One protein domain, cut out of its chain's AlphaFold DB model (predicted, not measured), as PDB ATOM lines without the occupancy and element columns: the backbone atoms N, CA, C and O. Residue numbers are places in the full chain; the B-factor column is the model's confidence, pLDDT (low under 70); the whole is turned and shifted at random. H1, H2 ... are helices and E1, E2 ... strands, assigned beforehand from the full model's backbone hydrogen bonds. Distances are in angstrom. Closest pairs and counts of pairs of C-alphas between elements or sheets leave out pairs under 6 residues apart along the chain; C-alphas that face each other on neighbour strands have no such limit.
ATOM      1  N   LYS A 347      14.027  32.342 -12.453       89.25
ATOM      2  CA  LYS A 347      12.830  31.664 -11.929       89.25
ATOM      3  C   LYS A 347      11.692  32.623 -11.559       89.25
ATOM      4  O   LYS A 347      10.519  32.270 -11.659       89.25
ATOM      5  N   SER A 348      12.048  33.837 -11.160       89.25
ATOM      6  CA  SER A 348      11.106  34.889 -10.793       89.25
ATOM      7  C   SER A 348      10.637  35.739 -11.974       89.25
ATOM      8  O   SER A 348       9.750  36.566 -11.789       89.25
ATOM      9  N   ARG A 349      11.234  35.560 -13.155       88.00
ATOM     10  CA  ARG A 349      10.976  36.350 -14.368       88.00
ATOM     11  C   ARG A 349      10.422  35.510 -15.516       88.00
ATOM     12  O   ARG A 349       9.888  36.068 -16.461       88.00
ATOM     13  N   ILE A 350      10.562  34.189 -15.442       89.50
ATOM     14  CA  ILE A 350      10.100  33.278 -16.480       89.50
ATOM     15  C   ILE A 350       8.597  33.011 -16.384       89.50
ATOM     16  O   ILE A 350       8.060  32.676 -15.321       89.50
ATOM     17  N   ASP A 351       7.950  33.102 -17.535       86.69
ATOM     18  CA  ASP A 351       6.556  32.770 -17.773       86.69
ATOM     19  C   ASP A 351       6.384  32.194 -19.190       86.69
ATOM     20  O   ASP A 351       7.357  31.850 -19.872       86.69
ATOM     21  N   SER A 352       5.129  32.062 -19.618       82.75
ATOM     22  CA  SER A 352       4.757  31.562 -20.935       82.75
ATOM     23  C   SER A 352       5.095  32.512 -22.082       82.75
ATOM     24  O   SER A 352       4.934  32.105 -23.222       82.75
ATOM     25  N   ASP A 353       5.553  33.739 -21.858       86.12
ATOM     26  CA  ASP A 353       5.926  34.659 -22.941       86.12
ATOM     27  C   ASP A 353       7.428  34.591 -23.255       86.12
ATOM     28  O   ASP A 353       7.883  35.086 -24.287       86.12
ATOM     29  N   ILE A 354       8.213  33.928 -22.403       92.12
ATOM     30  CA  ILE A 354       9.657  33.784 -22.587       92.12
ATOM     31  C   ILE A 354       9.970  32.647 -23.556       92.12
ATOM     32  O   ILE A 354       9.608  31.497 -23.321       92.12
ATOM     33  N   PHE A 355      10.694  32.949 -24.628       95.75
ATOM     34  CA  PHE A 355      11.149  31.995 -25.637       95.75
ATOM     35  C   PHE A 355      12.585  31.536 -25.425       95.75
ATOM     36  O   PHE A 355      12.936  30.433 -25.839       95.75
ATOM     37  N   ALA A 356      13.425  32.378 -24.825       96.81
ATOM     38  CA  ALA A 356      14.839  32.092 -24.669       96.81
ATOM     39  C   ALA A 356      15.424  32.769 -23.428       96.81
ATOM     40  O   ALA A 356      14.994  33.856 -23.032       96.81
ATOM     41  N   ILE A 357      16.400  32.102 -22.816       96.56
ATOM     42  CA  ILE A 357      17.000  32.517 -21.548       96.56
ATOM     43  C   ILE A 357      18.524  32.476 -21.600       96.56
ATOM     44  O   ILE A 357      19.122  31.641 -22.277       96.56
ATOM     45  N   HIS A 358      19.129  33.345 -20.806       95.25
ATOM     46  CA  HIS A 358      20.527  33.344 -20.424       95.25
ATOM     47  C   HIS A 358      20.638  34.016 -19.039       95.25
ATOM     48  O   HIS A 358      19.982  35.030 -18.810       95.25
ATOM     49  N   PRO A 359      21.405  33.488 -18.078       93.44
ATOM     50  CA  PRO A 359      22.147  32.240 -18.127       93.44
ATOM     51  C   PRO A 359      21.277  31.071 -17.636       93.44
ATOM     52  O   PRO A 359      20.730  31.113 -16.535       93.44
ATOM     53  N   GLY A 360      21.132  30.023 -18.443       92.25
ATOM     54  CA  GLY A 360      20.528  28.753 -18.033       92.25
ATOM     55  C   GLY A 360      21.570  27.693 -17.667       92.25
ATOM     56  O   GLY A 360      22.768  27.883 -17.865       92.25
ATOM     57  N   SER A 361      21.104  26.543 -17.180       93.94
ATOM     58  CA  SER A 361      21.934  25.357 -16.927       93.94
ATOM     59  C   SER A 361      21.236  24.082 -17.399       93.94
ATOM     60  O   SER A 361      20.008  24.046 -17.485       93.94
ATOM     61  N   LEU A 362      22.000  23.012 -17.638       94.81
ATOM     62  CA  LEU A 362      21.441  21.702 -18.007       94.81
ATOM     63  C   LEU A 362      20.467  21.156 -16.950       94.81
ATOM     64  O   LEU A 362      19.473  20.531 -17.306       94.81
ATOM     65  N   ASP A 363      20.703  21.459 -15.673       92.94
ATOM     66  CA  ASP A 363      19.850  21.003 -14.569       92.94
ATOM     67  C   ASP A 363      18.487  21.712 -14.528       92.94
ATOM     68  O   ASP A 363      17.511  21.162 -14.023       92.94
ATOM     69  N   SER A 364      18.407  22.945 -15.043       90.25
ATOM     70  CA  SER A 364      17.217  23.803 -14.922       90.25
ATOM     71  C   SER A 364      16.469  24.022 -16.239       90.25
ATOM     72  O   SER A 364      15.279  24.343 -16.225       90.25
ATOM     73  N   VAL A 365      17.124  23.822 -17.389       95.06
ATOM     74  CA  VAL A 365      16.560  24.155 -18.706       95.06
ATOM     75  C   VAL A 365      15.263  23.404 -19.006       95.06
ATOM     76  O   VAL A 365      14.343  23.986 -19.579       95.06
ATOM     77  N   GLN A 366      15.141  22.146 -18.571       94.56
ATOM     78  CA  GLN A 366      13.928  21.358 -18.795       94.56
ATOM     79  C   GLN A 366      12.728  21.918 -18.022       94.56
ATOM     80  O   GLN A 366      11.606  21.926 -18.526       94.56
ATOM     81  N   GLU A 367      12.956  22.409 -16.806       93.94
ATOM     82  CA  GLU A 367      11.907  23.039 -16.011       93.94
ATOM     83  C   GLU A 367      11.471  24.367 -16.646       93.94
ATOM     84  O   GLU A 367      10.276  24.629 -16.789       93.94
ATOM     85  N   PHE A 368      12.434  25.178 -17.091       95.12
ATOM     86  CA  PHE A 368      12.162  26.430 -17.792       95.12
ATOM     87  C   PHE A 368      11.425  26.219 -19.117       95.12
ATOM     88  O   PHE A 368      10.506  26.977 -19.425       95.12
ATOM     89  N   GLU A 369      11.753  25.161 -19.861       95.06
ATOM     90  CA  GLU A 369      10.998  24.737 -21.042       95.06
ATOM     91  C   GLU A 369       9.530  24.464 -20.696       95.06
ATOM     92  O   GLU A 369       8.634  24.985 -21.359       95.06
ATOM     93  N   CYS A 370       9.269  23.677 -19.649       92.31
ATOM     94  CA  CYS A 370       7.904  23.350 -19.244       92.31
ATOM     95  C   CYS A 370       7.101  24.600 -18.851       92.31
ATOM     96  O   CYS A 370       5.931  24.697 -19.217       92.31
ATOM     97  N   ILE A 371       7.716  25.558 -18.150       90.12
ATOM     98  CA  ILE A 371       7.063  26.825 -17.778       90.12
ATOM     99  C   ILE A 371       6.763  27.662 -19.026       90.12
ATOM    100  O   ILE A 371       5.635  28.105 -19.217       90.12
ATOM    101  N   SER A 372       7.756  27.830 -19.900       90.00
ATOM    102  CA  SER A 372       7.645  28.587 -21.155       90.00
ATOM    103  C   SER A 372       6.563  28.031 -22.092       90.00
ATOM    104  O   SER A 372       5.887  28.781 -22.803       90.00
ATOM    105  N   GLN A 373       6.370  26.711 -22.080       86.50
ATOM    106  CA  GLN A 373       5.341  26.010 -22.851       86.50
ATOM    107  C   GLN A 373       3.984  25.923 -22.130       86.50
ATOM    108  O   GLN A 373       3.082  25.268 -22.642       86.50
ATOM    109  N   GLY A 374       3.834  26.519 -20.940       81.00
ATOM    110  CA  GLY A 374       2.590  26.474 -20.163       81.00
ATOM    111  C   GLY A 374       2.236  25.087 -19.610       81.00
ATOM    112  O   GLY A 374       1.130  24.880 -19.124       81.00
ATOM    113  N   LYS A 375       3.163  24.121 -19.651       82.44
ATOM    114  CA  LYS A 375       2.942  22.749 -19.155       82.44
ATOM    115  C   LYS A 375       2.878  22.673 -17.632       82.44
ATOM    116  O   LYS A 375       2.357  21.703 -17.087       82.44
ATOM    117  N   VAL A 376       3.456  23.659 -16.950       86.12
ATOM    118  CA  VAL A 376       3.426  23.786 -15.491       86.12
ATOM    119  C   VAL A 376       3.181  25.238 -15.098       86.12
ATOM    120  O   VAL A 376       3.667  26.169 -15.736       86.12
ATOM    121  N   CYS A 377       2.465  25.429 -13.998       85.00
ATOM    122  CA  CYS A 377       2.341  26.711 -13.322       85.00
ATOM    123  C   CYS A 377       3.668  27.082 -12.644       85.00
ATOM    124  O   CYS A 377       4.340  26.212 -12.091       85.00
ATOM    125  N   ASN A 378       4.012  28.375 -12.615       91.12
ATOM    126  CA  ASN A 378       5.180  28.912 -11.911       91.12
ATOM    127  C   ASN A 378       4.781  30.052 -10.962       91.12
ATOM    128  O   ASN A 378       4.104  31.001 -11.357       91.12
ATOM    129  N   CYS A 379       5.226  29.991  -9.709       91.12
ATOM    130  CA  CYS A 379       5.118  31.093  -8.764       91.12
ATOM    131  C   CYS A 379       6.388  31.940  -8.819       91.12
ATOM    132  O   CYS A 379       7.413  31.575  -8.245       91.12
ATOM    133  N   ASN A 380       6.301  33.110  -9.444       89.94
ATOM    134  CA  ASN A 380       7.422  34.038  -9.579       89.94
ATOM    135  C   ASN A 380       7.975  34.576  -8.240       89.94
ATOM    136  O   ASN A 380       9.128  34.995  -8.191       89.94
ATOM    137  N   ILE A 381       7.197  34.534  -7.153       91.12
ATOM    138  CA  ILE A 381       7.628  34.990  -5.821       91.12
ATOM    139  C   ILE A 381       8.535  33.960  -5.136       91.12
ATOM    140  O   ILE A 381       9.640  34.290  -4.719       91.12
ATOM    141  N   CYS A 382       8.078  32.709  -4.994       91.50
ATOM    142  CA  CYS A 382       8.789  31.680  -4.216       91.50
ATOM    143  C   CYS A 382       9.467  30.597  -5.070       91.50
ATOM    144  O   CYS A 382      10.049  29.657  -4.523       91.50
ATOM    145  N   GLY A 383       9.341  30.686  -6.396       90.19
ATOM    146  CA  GLY A 383       9.919  29.754  -7.363       90.19
ATOM    147  C   GLY A 383       9.270  28.370  -7.399       90.19
ATOM    148  O   GLY A 383       9.874  27.440  -7.917       90.19
ATOM    149  N   TRP A 384       8.079  28.191  -6.822       92.56
ATOM    150  CA  TRP A 384       7.355  26.919  -6.909       92.56
ATOM    151  C   TRP A 384       6.879  26.653  -8.342       92.56
ATOM    152  O   TRP A 384       6.349  27.562  -8.981       92.56
ATOM    153  N   SER A 385       6.990  25.409  -8.811       91.38
ATOM    154  CA  SER A 385       6.368  24.959 -10.057       91.38
ATOM    155  C   SER A 385       5.587  23.659  -9.859       91.38
ATOM    156  O   SER A 385       5.974  22.820  -9.049       91.38
ATOM    157  N   GLY A 386       4.475  23.499 -10.578       87.31
ATOM    158  CA  GLY A 386       3.618  22.310 -10.497       87.31
ATOM    159  C   GLY A 386       2.444  22.353 -11.474       87.31
ATOM    160  O   GLY A 386       2.331  23.287 -12.259       87.31
ATOM    161  N   SER A 387       1.568  21.349 -11.444       82.06
ATOM    162  CA  SER A 387       0.476  21.204 -12.422       82.06
ATOM    163  C   SER A 387      -0.576  22.315 -12.342       82.06
ATOM    164  O   SER A 387      -1.031  22.794 -13.373       82.06
ATOM    165  N   SER A 388      -0.945  22.752 -11.136       81.12
ATOM    166  CA  SER A 388      -1.945  23.805 -10.930       81.12
ATOM    167  C   SER A 388      -1.749  24.534  -9.602       81.12
ATOM    168  O   SER A 388      -1.297  23.954  -8.613       81.12
ATOM    169  N   PHE A 389      -2.133  25.809  -9.547       83.56
ATOM    170  CA  PHE A 389      -2.303  26.517  -8.275       83.56
ATOM    171  C   PHE A 389      -3.446  25.897  -7.450       83.56
ATOM    172  O   PHE A 389      -4.351  25.277  -8.008       83.56
ATOM    173  N   LYS A 390      -3.413  26.052  -6.120       78.62
ATOM    174  CA  LYS A 390      -4.510  25.606  -5.246       78.62
ATOM    175  C   LYS A 390      -5.667  26.602  -5.364       78.62
ATOM    176  O   LYS A 390      -5.421  27.805  -5.331       78.62
ATOM    177  N   CYS A 391      -6.902  26.123  -5.472       71.56
ATOM    178  CA  CYS A 391      -8.092  26.971  -5.398       71.56
ATOM    179  C   CYS A 391      -8.570  27.061  -3.944       71.56
ATOM    180  O   CYS A 391      -8.825  26.028  -3.327       71.56
ATOM    181  N   ASP A 392      -8.672  28.278  -3.417       58.47
ATOM    182  CA  ASP A 392      -9.252  28.577  -2.103       58.47
ATOM    183  C   ASP A 392     -10.223  29.753  -2.281       58.47
ATOM    184  O   ASP A 392      -9.803  30.795  -2.786       58.47
ATOM    185  N   ASP A 393     -11.514  29.565  -1.988       54.94
ATOM    186  CA  ASP A 393     -12.577  30.576  -2.156       54.94
ATOM    187  C   ASP A 393     -12.484  31.386  -3.473       54.94
ATOM    188  O   ASP A 393     -12.370  32.613  -3.481       54.94
ATOM    189  N   GLU A 394     -12.467  30.677  -4.612       57.59
ATOM    190  CA  GLU A 394     -12.339  31.225  -5.980       57.59
ATOM    191  C   GLU A 394     -11.002  31.925  -6.315       57.59
ATOM    192  O   GLU A 394     -10.840  32.485  -7.404       57.59
ATOM    193  N   LYS A 395      -9.994  31.862  -5.434       63.56
ATOM    194  CA  LYS A 395      -8.665  32.451  -5.661       63.56
ATOM    195  C   LYS A 395      -7.596  31.376  -5.861       63.56
ATOM    196  O   LYS A 395      -7.366  30.518  -5.014       63.56
ATOM    197  N   ALA A 396      -6.888  31.462  -6.989       76.94
ATOM    198  CA  ALA A 396      -5.741  30.611  -7.299       76.94
ATOM    199  C   ALA A 396      -4.489  31.053  -6.514       76.94
ATOM    200  O   ALA A 396      -3.829  32.046  -6.860       76.94
ATOM    201  N   VAL A 397      -4.136  30.296  -5.474       87.94
ATOM    202  CA  VAL A 397      -3.004  30.570  -4.581       87.94
ATOM    203  C   VAL A 397      -1.834  29.611  -4.798       87.94
ATOM    204  O   VAL A 397      -1.989  28.447  -5.176       87.94
ATOM    205  N   CYS A 398      -0.619  30.100  -4.551       89.69
ATOM    206  CA  CYS A 398       0.566  29.251  -4.556       89.69
ATOM    207  C   CYS A 398       0.500  28.241  -3.397       89.69
ATOM    208  O   CYS A 398       0.416  28.674  -2.251       89.69
ATOM    209  N   PRO A 399       0.634  26.923  -3.634       89.88
ATOM    210  CA  PRO A 399       0.575  25.935  -2.553       89.88
ATOM    211  C   PRO A 399       1.767  26.026  -1.587       89.88
ATOM    212  O   PRO A 399       1.715  25.464  -0.500       89.88
ATOM    213  N   ARG A 400       2.840  26.731  -1.974       93.38
ATOM    214  CA  ARG A 400       4.044  26.905  -1.154       93.38
ATOM    215  C   ARG A 400       4.027  28.183  -0.318       93.38
ATOM    216  O   ARG A 400       4.286  28.120   0.873       93.38
ATOM    217  N   CYS A 401       3.796  29.341  -0.938       93.31
ATOM    218  CA  CYS A 401       3.871  30.637  -0.242       93.31
ATOM    219  C   CYS A 401       2.518  31.320  -0.050       93.31
ATOM    220  O   CYS A 401       2.486  32.454   0.413       93.31
ATOM    221  N   LEU A 402       1.421  30.674  -0.457       91.50
ATOM    222  CA  LEU A 402       0.049  31.180  -0.358       91.50
ATOM    223  C   LEU A 402      -0.214  32.500  -1.098       91.50
ATOM    224  O   LEU A 402      -1.315  33.033  -1.013       91.50
ATOM    225  N   SER A 403       0.754  32.999  -1.880       89.38
ATOM    226  CA  SER A 403       0.561  34.194  -2.703       89.38
ATOM    227  C   SER A 403      -0.639  34.028  -3.628       89.38
ATOM    228  O   SER A 403      -0.829  32.977  -4.250       89.38
ATOM    229  N   SER A 404      -1.428  35.086  -3.748       83.69
ATOM    230  CA  SER A 404      -2.509  35.202  -4.716       83.69
ATOM    231  C   SER A 404      -1.972  35.551  -6.109       83.69
ATOM    232  O   SER A 404      -0.796  35.875  -6.298       83.69
ATOM    233  N   SER A 405      -2.841  35.500  -7.118       79.62
ATOM    234  CA  SER A 405      -2.513  35.991  -8.461       79.62
ATOM    235  C   SER A 405      -2.165  37.487  -8.469       79.62
ATOM    236  O   SER A 405      -1.286  37.900  -9.224       79.62
ATOM    237  N   SER A 406      -2.801  38.287  -7.610       77.62
ATOM    238  CA  SER A 406      -2.525  39.720  -7.463       77.62
ATOM    239  C   SER A 406      -1.135  39.981  -6.889       77.62
ATOM    240  O   SER A 406      -0.396  40.785  -7.454       77.62
ATOM    241  N   ASP A 407      -0.731  39.248  -5.848       84.81
ATOM    242  CA  ASP A 407       0.607  39.386  -5.249       84.81
ATOM    243  C   ASP A 407       1.698  39.106  -6.284       84.81
ATOM    244  O   ASP A 407       2.659  39.863  -6.425       84.81
ATOM    245  N   ARG A 408       1.512  38.041  -7.075       84.56
ATOM    246  CA  ARG A 408       2.436  37.670  -8.153       84.56
ATOM    247  C   ARG A 408       2.542  38.755  -9.225       84.56
ATOM    248  O   ARG A 408       3.646  39.009  -9.701       84.56
ATOM    249  N   LYS A 409       1.442  39.430  -9.576       76.69
ATOM    250  CA  LYS A 409       1.443  40.557 -10.531       76.69
ATOM    251  C   LYS A 409       2.177  41.780  -9.985       76.69
ATOM    252  O   LYS A 409       2.983  42.367 -10.703       76.69
ATOM    253  N   ILE A 410       1.928  42.139  -8.726       78.62
ATOM    254  CA  ILE A 410       2.634  43.240  -8.054       78.62
ATOM    255  C   ILE A 410       4.138  42.955  -8.044       78.62
ATOM    256  O   ILE A 410       4.935  43.829  -8.379       78.62
ATOM    257  N   PHE A 411       4.522  41.710  -7.749       83.31
ATOM    258  CA  PHE A 411       5.922  41.304  -7.752       83.31
ATOM    259  C   PHE A 411       6.591  41.502  -9.120       83.31
ATOM    260  O   PHE A 411       7.694  42.038  -9.157       83.31
ATOM    261  N   VAL A 412       5.929  41.167 -10.239       75.88
ATOM    262  CA  VAL A 412       6.459  41.462 -11.591       75.88
ATOM    263  C   VAL A 412       6.700  42.961 -11.774       75.88
ATOM    264  O   VAL A 412       7.783  43.352 -12.199       75.88
ATOM    265  N   GLY A 413       5.725  43.806 -11.419       67.56
ATOM    266  CA  GLY A 413       5.846  45.260 -11.580       67.56
ATOM    267  C   GLY A 413       7.025  45.860 -10.808       67.56
ATOM    268  O   GLY A 413       7.714  46.745 -11.314       67.56
ATOM    269  N   LEU A 414       7.306  45.332  -9.614       73.38
ATOM    270  CA  LEU A 414       8.453  45.748  -8.804       73.38
ATOM    271  C   LEU A 414       9.791  45.276  -9.393       73.38
ATOM    272  O   LEU A 414      10.786  45.982  -9.282       73.38
ATOM    273  N   GLN A 415       9.843  44.118 -10.057       68.62
ATOM    274  CA  GLN A 415      11.081  43.587 -10.644       68.62
ATOM    275  C   GLN A 415      11.612  44.374 -11.842       68.62
ATOM    276  O   GLN A 415      12.818  44.351 -12.099       68.62
ATOM    277  N   THR A 416      10.722  45.006 -12.605       55.56
ATOM    278  CA  THR A 416      11.067  45.814 -13.785       55.56
ATOM    279  C   THR A 416      11.715  47.154 -13.438       55.56
ATOM    280  O   THR A 416      12.288  47.781 -14.317       55.56
ATOM    281  N   GLN A 417      11.665  47.589 -12.172       45.81
ATOM    282  CA  GLN A 417      12.275  48.849 -11.721       45.81
ATOM    283  C   GLN A 417      13.751  48.718 -11.293       45.81
ATOM    284  O   GLN A 417      14.384  49.734 -11.032       45.81
TER     285      GLN A 417
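Overview. This is residues 347 to 417 of the 419 residues of a protein of Brucella tritici (UniProt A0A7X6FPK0). Little regular structure: a mostly looped domain with E1 and H1 at one end, the small hairpin E2 and E3 at the other, and a loop, residues 377 to 386, folded back on itself between them. H2 begins beside E3 and runs away from it. The printed part has 71 residues, 28 in named elements, in the order E1, H1, E2, E3, H2; the class is mixed, the E2 - E3 sheet antiparallel. It is compact, radius of gyration of the C-alphas 12.3 A, spanning 38 by 30 by 18 A.

Arrangement. E1, residues 356 to 358, pairs with no named strand and is near H1, residues 365 to 372. Residues 377 to 378 pair antiparallel with 385 to 386. In the hairpin of E2, residues 390 to 392, and E3, residues 395 to 397, N 390 and O 397 are within hydrogen-bond range at 2.9 A. E3 and H2, residues 405 to 415, have as closest C-alphas Ala 396 and Ser 405, 6.4 A. H1 and H2 are apart; in both, every O i to N i+4 pair is within hydrogen-bond range.

Along the chain. E1 begins at C-alpha 356 (14.839, 32.092, -24.669). H2, 15.7 A long, ends at C-alpha 415 (11.081, 43.587, -10.644); H1 is 10.3 A.

Size, cuts and confidence. The printed part has no cut. The link from H1 to E2 is long. Residues 392 to 395, 413 and 415 to 417 have pLDDT under 70.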